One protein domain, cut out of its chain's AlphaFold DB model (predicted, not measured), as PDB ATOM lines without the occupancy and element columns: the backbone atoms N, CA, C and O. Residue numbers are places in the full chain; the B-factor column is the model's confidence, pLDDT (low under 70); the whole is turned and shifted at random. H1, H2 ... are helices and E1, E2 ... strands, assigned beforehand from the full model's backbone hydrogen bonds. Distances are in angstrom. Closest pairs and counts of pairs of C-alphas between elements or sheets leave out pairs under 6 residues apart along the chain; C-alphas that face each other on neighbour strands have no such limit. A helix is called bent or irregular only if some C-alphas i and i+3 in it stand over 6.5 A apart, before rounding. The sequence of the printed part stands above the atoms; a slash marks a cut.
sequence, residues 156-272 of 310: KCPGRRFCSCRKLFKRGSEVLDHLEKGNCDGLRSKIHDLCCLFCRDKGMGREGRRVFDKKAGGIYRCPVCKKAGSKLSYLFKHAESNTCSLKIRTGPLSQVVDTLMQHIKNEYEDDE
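What this domain is: This is residues 156 to 272 of the 310 residues of the protein "C2H2-type domain-containing protein" of Fusarium poae (UniProt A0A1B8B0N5). One long helix, H7, runs along one side of a body of short helices and loops; H5, H4 and H1 pack on it one after another from its first residues onward. H2 and H6, side by side and running opposite ways, make a second group in that body, with E1 by H6 and H5, and H3 by H1 and H2. The printed part has 117 residues with seven named helices and one named strand, in the order H1, H2, H3, H4, H5, E1, H6, H7, and its class is mostly helix. It is compact, with a radius of gyration of the C-alphas of 13.8 A and spans of 41 by 31 by 25 A.

Where its parts are: H7, residues 252 to 272, is the longest helix, 31.3 A from C-alpha 252 at (321.035, 379.834, 595.290) to C-alpha 272 at (326.530, 375.511, 625.806). H2, residues 172 to 180, and H6, residues 232 to 240, each measure 12.4 A. The short helices are H1, residues 158 to 161, beginning at C-alpha 158 at (321.200, 368.165, 610.779); H3, residues 185 to 188; H4, residues 194 to 198; and H5, residues 208 to 211. H1 is irregular, with C-alphas 158 and 161 7.4 A apart. E1, residues 219 to 221, pairs with no named strand.

How they stand to each other: H7 is the hub, touching three helices. Its residues 252 to 256 touch H5, the closest C-alphas being those of Gly 208 and Pro 252, 4.3 A apart. Its residues 256 to 263 touch H4, closest at the C-alphas of Leu 197 and Thr 259, 6.5 A. Its residues 261 to 264 only just touch H1, with 3 pairs of C-alphas within 8 A, the closest those of Pro 158 and Met 261 at 7.0 A. H6 and H7 are near each other, with 5 pairs of C-alphas within 10 A. H2 and H6 touch at a shallow tilt of 7 degrees, opposite ways, closest at the C-alphas of Ser 173 and Ser 233, 4.7 A. H3 is close to but not clearly touching H1, with the C-alphas of Gly 159 and Leu 187 closest at 6.4 A. The closest C-alphas of E1 and H6, those of Tyr 220 and Leu 232, are 6.2 A apart. Short antiparallel pairings join residues 212 to 213 with 219 to 220 of E1, and residues 220 to 221 of E1 with 228 to 229. H2 and H7 are apart. In H2 and H6 every O i to N i+4 pair is within hydrogen-bond range; H7 has 14 of 17, H4 has 0 of 1 but 2 of 2 O i to N i+3 pairs, and H1, H3 and H5 are too short for an i+4 pair.

The domain as a whole: The two C-alphas farthest apart, those of Thr 243 and Glu 272, are 42.7 A apart. The printed part has no cut. The link from H6 to H7, with 11 residues, is long. The mean pLDDT of the printed part is 72.7, and 40 residues are under 70, among them residues 182 to 193, 199 to 203 and 267 to 272.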
ATOM      1  N   LYS A 156     322.061 362.465 607.122       71.25
ATOM      2  CA  LYS A 156     321.697 362.474 608.542       71.25
ATOM      3  C   LYS A 156     320.874 363.718 608.844       71.25
ATOM      4  O   LYS A 156     321.124 364.773 608.266       71.25
ATOM      5  N   CYS A 157     319.948 363.612 609.797       76.56
ATOM      6  CA  CYS A 157     319.303 364.794 610.367       76.56
ATOM      7  C   CYS A 157     320.377 365.824 610.794       76.56
ATOM      8  O   CYS A 157     321.296 365.450 611.530       76.56
ATOM      9  N   PRO A 158     320.279 367.101 610.373       70.25
ATOM     10  CA  PRO A 158     321.200 368.165 610.779       70.25
ATOM     11  C   PRO A 158     321.319 368.310 612.297       70.25
ATOM     12  O   PRO A 158     322.397 368.561 612.828       70.25
ATOM     13  N   GLY A 159     320.215 368.055 613.002       63.78
ATOM     14  CA  GLY A 159     320.173 368.045 614.453       63.78
ATOM     15  C   GLY A 159     320.850 366.835 615.098       63.78
ATOM     16  O   GLY A 159     321.044 366.874 616.293       63.78
ATOM     17  N   ARG A 160     321.267 365.775 614.386       66.25
ATOM     18  CA  ARG A 160     321.747 364.505 614.992       66.25
ATOM     19  C   ARG A 160     322.860 364.664 616.036       66.25
ATOM     20  O   ARG A 160     323.016 363.804 616.897       66.25
ATOM     21  N   ARG A 161     323.693 365.703 615.921       59.19
ATOM     22  CA  ARG A 161     324.771 365.980 616.886       59.19
ATOM     23  C   ARG A 161     324.262 366.631 618.179       59.19
ATOM     24  O   ARG A 161     324.953 366.575 619.184       59.19
ATOM     25  N   PHE A 162     323.062 367.192 618.135       58.78
ATOM     26  CA  PHE A 162     322.494 368.075 619.146       58.78
ATOM     27  C   PHE A 162     321.081 367.664 619.606       58.78
ATOM     28  O   PHE A 162     320.544 368.179 620.579       58.78
ATOM     29  N   CYS A 163     320.460 366.713 618.913       63.34
ATOM     30  CA  CYS A 163     319.215 366.061 619.268       63.34
ATOM     31  C   CYS A 163     319.366 364.548 619.063       63.34
ATOM     32  O   CYS A 163     320.136 364.079 618.221       63.34
ATOM     33  N   SER A 164     318.583 363.756 619.791       60.16
ATOM     34  CA  SER A 164     318.575 362.290 619.691       60.16
ATOM     35  C   SER A 164     317.975 361.757 618.377       60.16
ATOM     36  O   SER A 164     317.761 360.550 618.234       60.16
ATOM     37  N   CYS A 165     317.730 362.620 617.381       70.62
ATOM     38  CA  CYS A 165     317.195 362.219 616.087       70.62
ATOM     39  C   CYS A 165     318.246 361.451 615.272       70.62
ATOM     40  O   CYS A 165     319.212 362.011 614.753       70.62
ATOM     41  N   ARG A 166     318.032 360.140 615.120       65.56
ATOM     42  CA  ARG A 166     318.895 359.240 614.332       65.56
ATOM     43  C   ARG A 166     318.385 358.993 612.910       65.56
ATOM     44  O   ARG A 166     318.889 358.092 612.245       65.56
ATOM     45  N   LYS A 167     317.395 359.768 612.448       71.00
ATOM     46  CA  LYS A 167     316.794 359.573 611.125       71.00
ATOM     47  C   LYS A 167     317.811 359.813 610.009       71.00
ATOM     48  O   LYS A 167     318.658 360.711 610.083       71.00
ATOM     49  N   LEU A 168     317.695 358.959 609.002       70.81
ATOM     50  CA  LEU A 168     318.503 358.915 607.798       70.81
ATOM     51  C   LEU A 168     317.577 359.107 606.601       70.81
ATOM     52  O   LEU A 168     316.484 358.546 606.578       70.81
ATOM     53  N   PHE A 169     318.027 359.879 605.627       71.06
ATOM     54  CA  PHE A 169     317.239 360.291 604.476       71.06
ATOM     55  C   PHE A 169     318.012 360.012 603.195       71.06
ATOM     56  O   PHE A 169     319.243 360.072 603.180       71.06
ATOM     57  N   LYS A 170     317.302 359.702 602.113       65.75
ATOM     58  CA  LYS A 170     317.929 359.481 600.802       65.75
ATOM     59  C   LYS A 170     318.061 360.787 600.024       65.75
ATOM     60  O   LYS A 170     318.881 360.880 599.117       65.75
ATOM     61  N   ARG A 171     317.253 361.788 600.382       72.25
ATOM     62  CA  ARG A 171     317.113 363.058 599.667       72.25
ATOM     63  C   ARG A 171     317.109 364.248 600.616       72.25
ATOM     64  O   ARG A 171     316.675 364.145 601.764       72.25
ATOM     65  N   GLY A 172     317.586 365.390 600.131       75.19
ATOM     66  CA  GLY A 172     317.603 366.639 600.889       75.19
ATOM     67  C   GLY A 172     316.194 367.170 601.145       75.19
ATOM     68  O   GLY A 172     315.906 367.699 602.216       75.19
ATOM     69  N   SER A 173     315.282 366.947 600.201       81.94
ATOM     70  CA  SER A 173     313.870 367.278 600.370       81.94
ATOM     71  C   SER A 173     313.200 366.547 601.533       81.94
ATOM     72  O   SER A 173     312.373 367.141 602.221       81.94
ATOM     73  N   GLU A 174     313.566 365.290 601.788       78.00
ATOM     74  CA  GLU A 174     313.047 364.499 602.910       78.00
ATOM     75  C   GLU A 174     313.580 365.012 604.251       78.00
ATOM     76  O   GLU A 174     312.843 365.053 605.236       78.00
ATOM     77  N   VAL A 175     314.846 365.451 604.284       79.62
ATOM     78  CA  VAL A 175     315.429 366.110 605.460       79.62
ATOM     79  C   VAL A 175     314.627 367.365 605.794       79.62
ATOM     80  O   VAL A 175     314.239 367.557 606.942       79.62
ATOM     81  N   LEU A 176     314.355 368.207 604.797       81.75
ATOM     82  CA  LEU A 176     313.607 369.447 604.998       81.75
ATOM     83  C   LEU A 176     312.148 369.187 605.366       81.75
ATOM     84  O   LEU A 176     311.654 369.818 606.287       81.75
ATOM     85  N   ASP A 177     311.488 368.220 604.730       82.56
ATOM     86  CA  ASP A 177     310.124 367.815 605.090       82.56
ATOM     87  C   ASP A 177     310.054 367.309 606.543       82.56
ATOM     88  O   ASP A 177     309.115 367.617 607.276       82.56
ATOM     89  N   HIS A 178     311.082 366.595 607.011       82.69
ATOM     90  CA  HIS A 178     311.215 366.198 608.411       82.69
ATOM     91  C   HIS A 178     311.358 367.392 609.369       82.69
ATOM     92  O   HIS A 178     310.775 367.353 610.457       82.69
ATOM     93  N   LEU A 179     312.101 368.431 608.978       77.38
ATOM     94  CA  LEU A 179     312.251 369.658 609.766       77.38
ATOM     95  C   LEU A 179     310.959 370.490 609.773       77.38
ATOM     96  O   LEU A 179     310.498 370.874 610.842       77.38
ATOM     97  N   GLU A 180     310.338 370.695 608.611       79.56
ATOM     98  CA  GLU A 180     309.091 371.459 608.443       79.56
ATOM     99  C   GLU A 180     307.913 370.831 609.189       79.56
ATOM    100  O   GLU A 180     307.090 371.535 609.766       79.56
ATOM    101  N   LYS A 181     307.827 369.497 609.209       75.19
ATOM    102  CA  LYS A 181     306.775 368.775 609.941       75.19
ATOM    103  C   LYS A 181     307.011 368.737 611.452       75.19
ATOM    104  O   LYS A 181     306.200 368.162 612.171       75.19
ATOM    105  N   GLY A 182     308.125 369.283 611.947       69.44
ATOM    106  CA  GLY A 182     308.469 369.233 613.368       69.44
ATOM    107  C   GLY A 182     308.703 367.809 613.876       69.44
ATOM    108  O   GLY A 182     308.591 367.553 615.070       69.44
ATOM    109  N   ASN A 183     309.061 366.871 612.993       67.06
ATOM    110  CA  ASN A 183     309.265 365.456 613.326       67.06
ATOM    111  C   ASN A 183     310.587 365.192 614.080       67.06
ATOM    112  O   ASN A 183     311.023 364.038 614.169       67.06
ATOM    113  N   CYS A 184     311.243 366.258 614.547       69.94
ATOM    114  CA  CYS A 184     312.515 366.291 615.253       69.94
ATOM    115  C   CYS A 184     312.341 367.036 616.584       69.94
ATOM    116  O   CYS A 184     312.533 368.250 616.636       69.94
ATOM    117  N   ASP A 185     312.007 366.319 617.658       62.00
ATOM    118  CA  ASP A 185     311.602 366.922 618.939       62.00
ATOM    119  C   ASP A 185     312.626 367.911 619.521       62.00
ATOM    120  O   ASP A 185     312.242 368.947 620.053       62.00
ATOM    121  N   GLY A 186     313.929 367.657 619.356       60.94
ATOM    122  CA  GLY A 186     314.978 368.559 619.855       60.94
ATOM    123  C   GLY A 186     315.227 369.811 619.003       60.94
ATOM    124  O   GLY A 186     315.799 370.772 619.500       60.94
ATOM    125  N   LEU A 187     314.802 369.815 617.734       59.44
ATOM    126  CA  LEU A 187     314.995 370.952 616.821       59.44
ATOM    127  C   LEU A 187     313.697 371.742 616.598       59.44
ATOM    128  O   LEU A 187     313.748 372.908 616.227       59.44
ATOM    129  N   ARG A 188     312.540 371.125 616.877       54.38
ATOM    130  CA  ARG A 188     311.198 371.710 616.751       54.38
ATOM    131  C   ARG A 188     311.022 372.985 617.579       54.38
ATOM    132  O   ARG A 188     310.373 373.915 617.121       54.38
ATOM    133  N   SER A 189     311.603 373.036 618.775       53.91
ATOM    134  CA  SER A 189     311.529 374.220 619.642       53.91
ATOM    135  C   SER A 189     312.457 375.355 619.194       53.91
ATOM    136  O   SER A 189     312.241 376.493 619.592       53.91
ATOM    137  N   LYS A 190     313.475 375.048 618.378       58.84
ATOM    138  CA  LYS A 190     314.514 375.995 617.939       58.84
ATOM    139  C   LYS A 190     314.266 376.532 616.530       58.84
ATOM    140  O   LYS A 190     314.511 377.696 616.250       58.84
ATOM    141  N   ILE A 191     313.719 375.701 615.643       63.75
ATOM    142  CA  ILE A 191     313.328 376.087 614.285       63.75
ATOM    143  C   ILE A 191     311.804 376.058 614.208       63.75
ATOM    144  O   ILE A 191     311.206 375.063 613.806       63.75
ATOM    145  N   HIS A 192     311.181 377.160 614.623       56.47
ATOM    146  CA  HIS A 192     309.726 377.320 614.561       56.47
ATOM    147  C   HIS A 192     309.232 377.594 613.126       56.47
ATOM    148  O   HIS A 192     308.090 377.285 612.800       56.47
ATOM    149  N   ASP A 193     310.092 378.153 612.261       67.19
ATOM    150  CA  ASP A 193     309.816 378.368 610.836       67.19
ATOM    151  C   ASP A 193     311.127 378.507 610.032       67.19
ATOM    152  O   ASP A 193     312.000 379.314 610.370       67.19
ATOM    153  N   LEU A 194     311.267 377.748 608.939       70.88
ATOM    154  CA  LEU A 194     312.411 377.854 608.022       70.88
ATOM    155  C   LEU A 194     312.433 379.192 607.266       70.88
ATOM    156  O   LEU A 194     313.494 379.601 606.786       70.88
ATOM    157  N   CYS A 195     311.313 379.920 607.208       69.25
ATOM    158  CA  CYS A 195     311.263 381.255 606.608       69.25
ATOM    159  C   CYS A 195     312.181 382.258 607.334       69.25
ATOM    160  O   CYS A 195     312.688 383.197 606.712       69.25
ATOM    161  N   CYS A 196     312.468 382.039 608.625       70.81
ATOM    162  CA  CYS A 196     313.379 382.873 609.415       70.81
ATOM    163  C   CYS A 196     314.820 382.872 608.877       70.81
ATOM    164  O   CYS A 196     315.551 383.843 609.091       70.81
ATOM    165  N   LEU A 197     315.223 381.843 608.119       69.94
ATOM    166  CA  LEU A 197     316.534 381.785 607.460       69.94
ATOM    167  C   LEU A 197     316.728 382.912 606.434       69.94
ATOM    168  O   LEU A 197     317.855 383.314 606.157       69.94
ATOM    169  N   PHE A 198     315.634 383.437 605.879       72.19
ATOM    170  CA  PHE A 198     315.652 384.454 604.826       72.19
ATOM    171  C   PHE A 198     315.581 385.887 605.374       72.19
ATOM    172  O   PHE A 198     315.589 386.853 604.599       72.19
ATOM    173  N   CYS A 199     315.538 386.055 606.701       67.69
ATOM    174  CA  CYS A 199     315.679 387.359 607.340       67.69
ATOM    175  C   CYS A 199     317.049 387.969 607.010       67.69
ATOM    176  O   CYS A 199     318.063 387.273 606.923       67.69
ATOM    177  N   ARG A 200     317.090 389.295 606.809       58.66
ATOM    178  CA  ARG A 200     318.316 390.007 606.393       58.66
ATOM    179  C   ARG A 200     319.473 389.818 607.379       58.66
ATOM    180  O   ARG A 200     320.620 389.861 606.944       58.66
ATOM    181  N   ASP A 201     319.160 389.536 608.636       56.97
ATOM    182  CA  ASP A 201     320.112 389.455 609.744       56.97
ATOM    183  C   ASP A 201     320.851 388.108 609.829       56.97
ATOM    184  O   ASP A 201     321.849 387.998 610.530       56.97
ATOM    185  N   LYS A 202     320.415 387.077 609.087       61.81
ATOM    186  CA  LYS A 202     321.018 385.727 609.120       61.81
ATOM    187  C   LYS A 202     322.114 385.509 608.061       61.81
ATOM    188  O   LYS A 202     322.502 384.380 607.797       61.81
ATOM    189  N   GLY A 203     322.617 386.575 607.430       58.75
ATOM    190  CA  GLY A 203     323.810 386.515 606.568       58.75
ATOM    191  C   GLY A 203     323.629 385.869 605.186       58.75
ATOM    192  O   GLY A 203     324.585 385.821 604.414       58.75
ATOM    193  N   MET A 204     322.420 385.425 604.818       74.19
ATOM    194  CA  MET A 204     322.170 384.810 603.508       74.19
ATOM    195  C   MET A 204     322.456 385.787 602.353       74.19
ATOM    196  O   MET A 204     322.069 386.961 602.384       74.19
ATOM    197  N   GLY A 205     323.120 385.304 601.301       70.06
ATOM    198  CA  GLY A 205     323.461 386.092 600.117       70.06
ATOM    199  C   GLY A 205     322.242 386.557 599.308       70.06
ATOM    200  O   GLY A 205     321.096 386.162 599.527       70.06
ATOM    201  N   ARG A 206     322.471 387.465 598.346       72.81
ATOM    202  CA  ARG A 206     321.395 387.981 597.473       72.81
ATOM    203  C   ARG A 206     320.749 386.880 596.630       72.81
ATOM    204  O   ARG A 206     319.554 386.970 596.389       72.81
ATOM    205  N   GLU A 207     321.496 385.859 596.223       67.88
ATOM    206  CA  GLU A 207     320.978 384.764 595.395       67.88
ATOM    207  C   GLU A 207     320.105 383.791 596.189       67.88
ATOM    208  O   GLU A 207     319.009 383.473 595.735       67.88
ATOM    209  N   GLY A 208     320.521 383.399 597.399       72.00
ATOM    210  CA  GLY A 208     319.692 382.598 598.306       72.00
ATOM    211  C   GLY A 208     318.397 383.310 598.702       72.00
ATOM    212  O   GLY A 208     317.351 382.694 598.805       72.00
ATOM    213  N   ARG A 209     318.384 384.643 598.797       75.50
ATOM    214  CA  ARG A 209     317.128 385.377 599.041       75.50
ATOM    215  C   ARG A 209     316.158 385.383 597.860       75.50
ATOM    216  O   ARG A 209     314.983 385.647 598.063       75.50
ATOM    217  N   ARG A 210     316.609 385.099 596.634       75.12
ATOM    218  CA  ARG A 210     315.726 385.079 595.452       75.12
ATOM    219  C   ARG A 210     314.842 383.840 595.386       75.12
ATOM    220  O   ARG A 210     313.852 383.875 594.662       75.12
ATOM    221  N   VAL A 211     315.188 382.772 596.112       82.00
ATOM    222  CA  VAL A 211     314.335 381.578 596.191       82.00
ATOM    223  C   VAL A 211     313.150 381.752 597.137       82.00
ATOM    224  O   VAL A 211     312.243 380.933 597.092       82.00
ATOM    225  N   PHE A 212     313.108 382.815 597.945       78.38
ATOM    226  CA  PHE A 212     311.991 383.099 598.842       78.38
ATOM    227  C   PHE A 212     311.383 384.469 598.547       78.38
ATOM    228  O   PHE A 212     312.039 385.507 598.645       78.38
ATOM    229  N   ASP A 213     310.102 384.476 598.201       75.69
ATOM    230  CA  ASP A 213     309.367 385.693 597.907       75.69
ATOM    231  C   ASP A 213     308.549 386.138 599.123       75.69
ATOM    232  O   ASP A 213     307.405 385.732 599.338       75.69
ATOM    233  N   LYS A 214     309.152 387.036 599.909       63.88
ATOM    234  CA  LYS A 214     308.507 387.654 601.074       63.88
ATOM    235  C   LYS A 214     307.309 388.535 600.690       63.88
ATOM    236  O   LYS A 214     306.443 388.762 601.526       63.88
ATOM    237  N   LYS A 215     307.252 389.045 599.453       63.81
ATOM    238  CA  LYS A 215     306.155 389.913 598.989       63.81
ATOM    239  C   LYS A 215     304.932 389.113 598.550       63.81
ATOM    240  O   LYS A 215     303.829 389.637 598.602       63.81
ATOM    241  N   ALA A 216     305.123 387.858 598.151       61.44
ATOM    242  CA  ALA A 216     304.053 386.967 597.716       61.44
ATOM    243  C   ALA A 216     303.482 386.087 598.845       61.44
ATOM    244  O   ALA A 216     302.996 385.002 598.560       61.44
ATOM    245  N   GLY A 217     303.570 386.510 600.111       61.03
ATOM    246  CA  GLY A 217     303.045 385.726 601.238       61.03
ATOM    247  C   GLY A 217     303.961 384.591 601.708       61.03
ATOM    248  O   GLY A 217     303.495 383.645 602.326       61.03
ATOM    249  N   GLY A 218     305.267 384.670 601.423       71.81
ATOM    250  CA  GLY A 218     306.241 383.678 601.889       71.81
ATOM    251  C   GLY A 218     306.301 382.421 601.023       71.81
ATOM    252  O   GLY A 218     306.376 381.307 601.529       71.81
ATOM    253  N   ILE A 219     306.273 382.600 599.702       77.81
ATOM    254  CA  ILE A 219     306.302 381.490 598.745       77.81
ATOM    255  C   ILE A 219     307.738 381.239 598.278       77.81
ATOM    256  O   ILE A 219     308.460 382.163 597.895       77.81
ATOM    257  N   TYR A 220     308.136 379.971 598.243       82.06
ATOM    258  CA  TYR A 220     309.413 379.536 597.693       82.06
ATOM    259  C   TYR A 220     309.316 379.431 596.177       82.06
ATOM    260  O   TYR A 220     308.534 378.637 595.659       82.06
ATOM    261  N   ARG A 221     310.100 380.226 595.448       83.38
ATOM    262  CA  ARG A 221     310.093 380.279 593.982       83.38
ATOM    263  C   ARG A 221     311.402 379.757 593.409       83.38
ATOM    264  O   ARG A 221     312.488 380.138 593.834       83.38
ATOM    265  N   CYS A 222     311.305 378.942 592.369       83.88
ATOM    266  CA  CYS A 222     312.454 378.558 591.569       83.88
ATOM    267  C   CYS A 222     312.920 379.752 590.714       83.88
ATOM    268  O   CYS A 222     312.142 380.259 589.903       83.88
ATOM    269  N   PRO A 223     314.185 380.192 590.818       79.31
ATOM    270  CA  PRO A 223     314.699 381.327 590.054       79.31
ATOM    271  C   PRO A 223     314.900 381.006 588.568       79.31
ATOM    272  O   PRO A 223     315.077 381.929 587.779       79.31
ATOM    273  N   VAL A 224     314.872 379.721 588.195       81.00
ATOM    274  CA  VAL A 224     315.059 379.248 586.816       81.00
ATOM    275  C   VAL A 224     313.717 379.136 586.092       81.00
ATOM    276  O   VAL A 224     313.530 379.747 585.046       81.00
ATOM    277  N   CYS A 225     312.757 378.398 586.655       80.00
ATOM    278  CA  CYS A 225     311.488 378.085 585.982       80.00
ATOM    279  C   CYS A 225     310.260 378.787 586.589       80.00
ATOM    280  O   CYS A 225     309.142 378.558 586.137       80.00
ATOM    281  N   LYS A 226     310.444 379.618 587.627       81.38
ATOM    282  CA  LYS A 226     309.391 380.361 588.348       81.38
ATOM    283  C   LYS A 226     308.320 379.507 589.045       81.38
ATOM    284  O   LYS A 226     307.422 380.089 589.654       81.38
ATOM    285  N   LYS A 227     308.427 378.168 589.024       82.62
ATOM    286  CA  LYS A 227     307.579 377.276 589.836       82.62
ATOM    287  C   LYS A 227     307.668 377.669 591.301       82.62
ATOM    288  O   LYS A 227     308.742 378.036 591.778       82.62
ATOM    289  N   ALA A 228     306.540 377.608 591.987       82.62
ATOM    290  CA  ALA A 228     306.390 378.172 593.310       82.62
ATOM    291  C   ALA A 228     305.700 377.168 594.234       82.62
ATOM    292  O   ALA A 228     304.822 376.436 593.787       82.62
ATOM    293  N   GLY A 229     306.103 377.127 595.500       80.88
ATOM    294  CA  GLY A 229     305.501 376.264 596.509       80.88
ATOM    295  C   GLY A 229     305.536 376.901 597.891       80.88
ATOM    296  O   GLY A 229     306.356 377.772 598.170       80.88
ATOM    297  N   SER A 230     304.639 376.458 598.765       77.06
ATOM    298  CA  SER A 230     304.520 376.955 600.144       77.06
ATOM    299  C   SER A 230     305.587 376.400 601.092       77.06
ATOM    300  O   SER A 230     305.736 376.889 602.205       77.06
ATOM    301  N   LYS A 231     306.344 375.387 600.659       83.50
ATOM    302  CA  LYS A 231     307.354 374.694 601.466       83.50
ATOM    303  C   LYS A 231     308.723 374.730 600.804       83.50
ATOM    304  O   LYS A 231     308.830 374.625 599.580       83.50
ATOM    305  N   LEU A 232     309.778 374.799 601.607       83.38
ATOM    306  CA  LEU A 232     311.149 374.698 601.121       83.38
ATOM    307  C   LEU A 232     311.436 373.271 600.636       83.38
ATOM    308  O   LEU A 232     312.110 373.092 599.619       83.38
ATOM    309  N   SER A 233     310.855 372.258 601.290       84.88
ATOM    310  CA  SER A 233     310.925 370.862 600.835       84.88
ATOM    311  C   SER A 233     310.426 370.688 599.396       84.88
ATOM    312  O   SER A 233     311.053 369.961 598.627       84.88
ATOM    313  N   TYR A 234     309.370 371.401 598.982       86.19
ATOM    314  CA  TYR A 234     308.877 371.394 597.597       86.19
ATOM    315  C   TYR A 234     309.938 371.893 596.612       86.19
ATOM    316  O   TYR A 234     310.172 371.266 595.579       86.19
ATOM    317  N   LEU A 235     310.616 372.996 596.938       85.12
ATOM    318  CA  LEU A 235     311.642 373.562 596.066       85.12
ATOM    319  C   LEU A 235     312.847 372.621 595.922       85.12
ATOM    320  O   LEU A 235     313.397 372.489 594.828       85.12
ATOM    321  N   PHE A 236     313.217 371.921 596.997       83.88
ATOM    322  CA  PHE A 236     314.258 370.894 596.946       83.88
ATOM    323  C   PHE A 236     313.812 369.661 596.159       83.88
ATOM    324  O   PHE A 236     314.581 369.204 595.325       83.88
ATOM    325  N   LYS A 237     312.568 369.177 596.311       84.94
ATOM    326  CA  LYS A 237     312.024 368.106 595.444       84.94
ATOM    327  C   LYS A 237     312.081 368.511 593.975       84.94
ATOM    328  O   LYS A 237     312.444 367.714 593.114       84.94
ATOM    329  N   HIS A 238     311.749 369.766 593.688       84.50
ATOM    330  CA  HIS A 238     311.810 370.302 592.340       84.50
ATOM    331  C   HIS A 238     313.248 370.338 591.793       84.50
ATOM    332  O   HIS A 238     313.461 369.907 590.660       84.50
ATOM    333  N   ALA A 239     314.235 370.765 592.582       84.50
ATOM    334  CA  ALA A 239     315.646 370.702 592.189       84.50
ATOM    335  C   ALA A 239     316.139 369.251 592.006       84.50
ATOM    336  O   ALA A 239     316.800 368.935 591.021       84.50
ATOM    337  N   GLU A 240     315.755 368.340 592.904       81.88
ATOM    338  CA  GLU A 240     316.115 366.914 592.850       81.88
ATOM    339  C   GLU A 240     315.522 366.195 591.638       81.88
ATOM    340  O   GLU A 240     316.164 365.302 591.093       81.88
ATOM    341  N   SER A 241     314.326 366.600 591.198       79.19
ATOM    342  CA  SER A 241     313.670 366.050 590.006       79.19
ATOM    343  C   SER A 241     314.415 366.354 588.702       79.19
ATOM    344  O   SER A 241     314.041 365.825 587.661       79.19
ATOM    345  N   ASN A 242     315.416 367.244 588.743       72.94
ATOM    346  CA  ASN A 242     316.171 367.731 587.587       72.94
ATOM    347  C   ASN A 242     315.276 368.229 586.429       72.94
ATOM    348  O   ASN A 242     315.683 368.285 585.273       72.94
ATOM    349  N   THR A 243     314.033 368.618 586.740       75.75
ATOM    350  CA  THR A 243     313.079 369.171 585.765       75.75
ATOM    351  C   THR A 243     313.415 370.611 585.381       75.75
ATOM    352  O   THR A 243     312.842 371.160 584.443       75.75
ATOM    353  N   CYS A 244     314.337 371.245 586.105       78.12
ATOM    354  CA  CYS A 244     314.972 372.491 585.712       78.12
ATOM    355  C   CYS A 244     316.442 372.479 586.145       78.12
ATOM    356  O   CYS A 244     316.815 371.748 587.060       78.12
ATOM    357  N   SER A 245     317.268 373.341 585.552       76.19
ATOM    358  CA  SER A 245     318.702 373.459 585.866       76.19
ATOM    359  C   SER A 245     319.005 374.068 587.252       76.19
ATOM    360  O   SER A 245     320.086 374.621 587.456       76.19
ATOM    361  N   LEU A 246     318.062 374.019 588.202       79.06
ATOM    362  CA  LEU A 246     318.267 374.462 589.578       79.06
ATOM    363  C   LEU A 246     319.098 373.421 590.327       79.06
ATOM    364  O   LEU A 246     318.659 372.297 590.549       79.06
ATOM    365  N   LYS A 247     320.292 373.828 590.740       76.19
ATOM    366  CA  LYS A 247     321.252 372.986 591.448       76.19
ATOM    367  C   LYS A 247     321.170 373.203 592.956       76.19
ATOM    368  O   LYS A 247     320.976 374.328 593.421       76.19
ATOM    369  N   ILE A 248     321.332 372.122 593.721       73.00
ATOM    370  CA  ILE A 248     321.265 372.153 595.193       73.00
ATOM    371  C   ILE A 248     322.603 372.604 595.783       73.00
ATOM    372  O   ILE A 248     322.653 373.488 596.633       73.00
ATOM    373  N   ARG A 249     323.702 372.013 595.301       66.94
ATOM    374  CA  ARG A 249     325.062 372.248 595.816       66.94
ATOM    375  C   ARG A 249     325.711 373.513 595.267       66.94
ATOM    376  O   ARG A 249     326.567 374.098 595.920       66.94
ATOM    377  N   THR A 250     325.338 373.919 594.063       64.31
ATOM    378  CA  THR A 250     325.917 375.078 593.383       64.31
ATOM    379  C   THR A 250     324.794 376.060 593.054       64.31
ATOM    380  O   THR A 250     323.760 375.680 592.520       64.31
ATOM    381  N   GLY A 251     324.942 377.331 593.433       73.75
ATOM    382  CA  GLY A 251     323.919 378.361 593.200       73.75
ATOM    383  C   GLY A 251     323.031 378.668 594.420       73.75
ATOM    384  O   GLY A 251     323.468 378.503 595.557       73.75
ATOM    385  N   PRO A 252     321.794 379.161 594.231       76.94
ATOM    386  CA  PRO A 252     321.035 379.834 595.290       76.94
ATOM    387  C   PRO A 252     320.610 378.909 596.436       76.94
ATOM    388  O   PRO A 252     320.568 379.354 597.580       76.94
ATOM    389  N   LEU A 253     320.349 377.625 596.162       81.56
ATOM    390  CA  LEU A 253     319.976 376.654 597.198       81.56
ATOM    391  C   LEU A 253     321.139 376.304 598.132       81.56
ATOM    392  O   LEU A 253     320.898 376.041 599.307       81.56
ATOM    393  N   SER A 254     322.386 376.380 597.659       79.19
ATOM    394  CA  SER A 254     323.564 376.115 598.496       79.19
ATOM    395  C   SER A 254     323.659 377.095 599.665       79.19
ATOM    396  O   SER A 254     323.847 376.688 600.806       79.19
ATOM    397  N   GLN A 255     323.369 378.376 599.405       78.75
ATOM    398  CA  GLN A 255     323.320 379.421 600.430       78.75
ATOM    399  C   GLN A 255     322.210 379.162 601.453       78.75
ATOM    400  O   GLN A 255     322.374 379.488 602.627       78.75
ATOM    401  N   VAL A 256     321.090 378.571 601.026       81.94
ATOM    402  CA  VAL A 256     319.998 378.191 601.933       81.94
ATOM    403  C   VAL A 256     320.431 377.063 602.859       81.94
ATOM    404  O   VAL A 256     320.232 377.170 604.068       81.94
ATOM    405  N   VAL A 257     321.067 376.020 602.317       81.00
ATOM    406  CA  VAL A 257     321.597 374.906 603.118       81.00
ATOM    407  C   VAL A 257     322.664 375.397 604.097       81.00
ATOM    408  O   VAL A 257     322.593 375.067 605.278       81.00
ATOM    409  N   ASP A 258     323.608 376.227 603.652       79.19
ATOM    410  CA  ASP A 258     324.666 376.772 604.511       79.19
ATOM    411  C   ASP A 258     324.090 377.607 605.662       79.19
ATOM    412  O   ASP A 258     324.456 377.412 606.822       79.19
ATOM    413  N   THR A 259     323.133 378.487 605.354       82.44
ATOM    414  CA  THR A 259     322.475 379.328 606.366       82.44
ATOM    415  C   THR A 259     321.695 378.476 607.366       82.44
ATOM    416  O   THR A 259     321.737 378.749 608.563       82.44
ATOM    417  N   LEU A 260     321.018 377.415 606.908       81.81
ATOM    418  CA  LEU A 260     320.328 376.466 607.784       81.81
ATOM    419  C   LEU A 260     321.305 375.779 608.745       81.81
ATOM    420  O   LEU A 260     321.067 375.754 609.951       81.81
ATOM    421  N   MET A 261     322.414 375.246 608.229       77.50
ATOM    422  CA  MET A 261     323.411 374.557 609.054       77.50
ATOM    423  C   MET A 261     324.067 375.506 610.061       77.50
ATOM    424  O   MET A 261     324.308 375.117 611.204       77.50
ATOM    425  N   GLN A 262     324.324 376.755 609.667       77.44
ATOM    426  CA  GLN A 262     324.888 377.767 610.553       77.44
ATOM    427  C   GLN A 262     323.890 378.231 611.616       77.44
ATOM    428  O   GLN A 262     324.267 378.374 612.775       77.44
ATOM    429  N   HIS A 263     322.620 378.415 611.253       77.12
ATOM    430  CA  HIS A 263     321.578 378.753 612.216       77.12
ATOM    431  C   HIS A 263     321.430 377.655 613.265       77.12
ATOM    432  O   HIS A 263     321.437 377.967 614.447       77.12
ATOM    433  N   ILE A 264     321.398 376.386 612.842       75.44
ATOM    434  CA  ILE A 264     321.384 375.248 613.768       75.44
ATOM    435  C   ILE A 264     322.596 375.303 614.689       75.44
ATOM    436  O   ILE A 264     322.428 375.155 615.888       75.44
ATOM    437  N   LYS A 265     323.800 375.531 614.158       74.12
ATOM    438  CA  LYS A 265     325.012 375.586 614.980       74.12
ATOM    439  C   LYS A 265     324.938 376.684 616.053       74.12
ATOM    440  O   LYS A 265     325.209 376.398 617.212       74.12
ATOM    441  N   ASN A 266     324.554 377.904 615.677       70.56
ATOM    442  CA  ASN A 266     324.520 379.043 616.600       70.56
ATOM    443  C   ASN A 266     323.541 378.817 617.761       70.56
ATOM    444  O   ASN A 266     323.897 379.058 618.904       70.56
ATOM    445  N   GLU A 267     322.360 378.257 617.483       67.62
ATOM    446  CA  GLU A 267     321.346 377.975 618.511       67.62
ATOM    447  C   GLU A 267     321.790 376.923 619.548       67.62
ATOM    448  O   GLU A 267     321.066 376.675 620.507       67.62
ATOM    449  N   TYR A 268     322.917 376.232 619.350       62.88
ATOM    450  CA  TYR A 268     323.481 375.302 620.338       62.88
ATOM    451  C   TYR A 268     324.751 375.827 621.014       62.88
ATOM    452  O   TYR A 268     325.002 375.450 622.151       62.88
ATOM    453  N   GLU A 269     325.522 376.700 620.365       62.03
ATOM    454  CA  GLU A 269     326.657 377.381 621.014       62.03
ATOM    455  C   GLU A 269     326.151 378.367 622.087       62.03
ATOM    456  O   GLU A 269     326.754 378.475 623.152       62.03
ATOM    457  N   ASP A 270     325.000 379.009 621.852       56.91
ATOM    458  CA  ASP A 270     324.339 379.860 622.852       56.91
ATOM    459  C   ASP A 270     323.877 379.044 624.081       56.91
ATOM    460  O   ASP A 270     323.994 379.510 625.214       56.91
ATOM    461  N   ASP A 271     323.422 377.799 623.886       54.88
ATOM    462  CA  ASP A 271     323.011 376.909 624.983       54.88
ATOM    463  C   ASP A 271     324.213 376.375 625.785       54.88
ATOM    464  O   ASP A 271     324.154 376.319 627.010       54.88
ATOM    465  N   GLU A 272     325.319 376.007 625.127       56.44
ATOM    466  CA  GLU A 272     326.530 375.511 625.806       56.44
ATOM    467  C   GLU A 272     327.189 376.602 626.667       56.44
ATOM    468  O   GLU A 272     327.693 376.323 627.759       56.44
TER     469      GLU A 272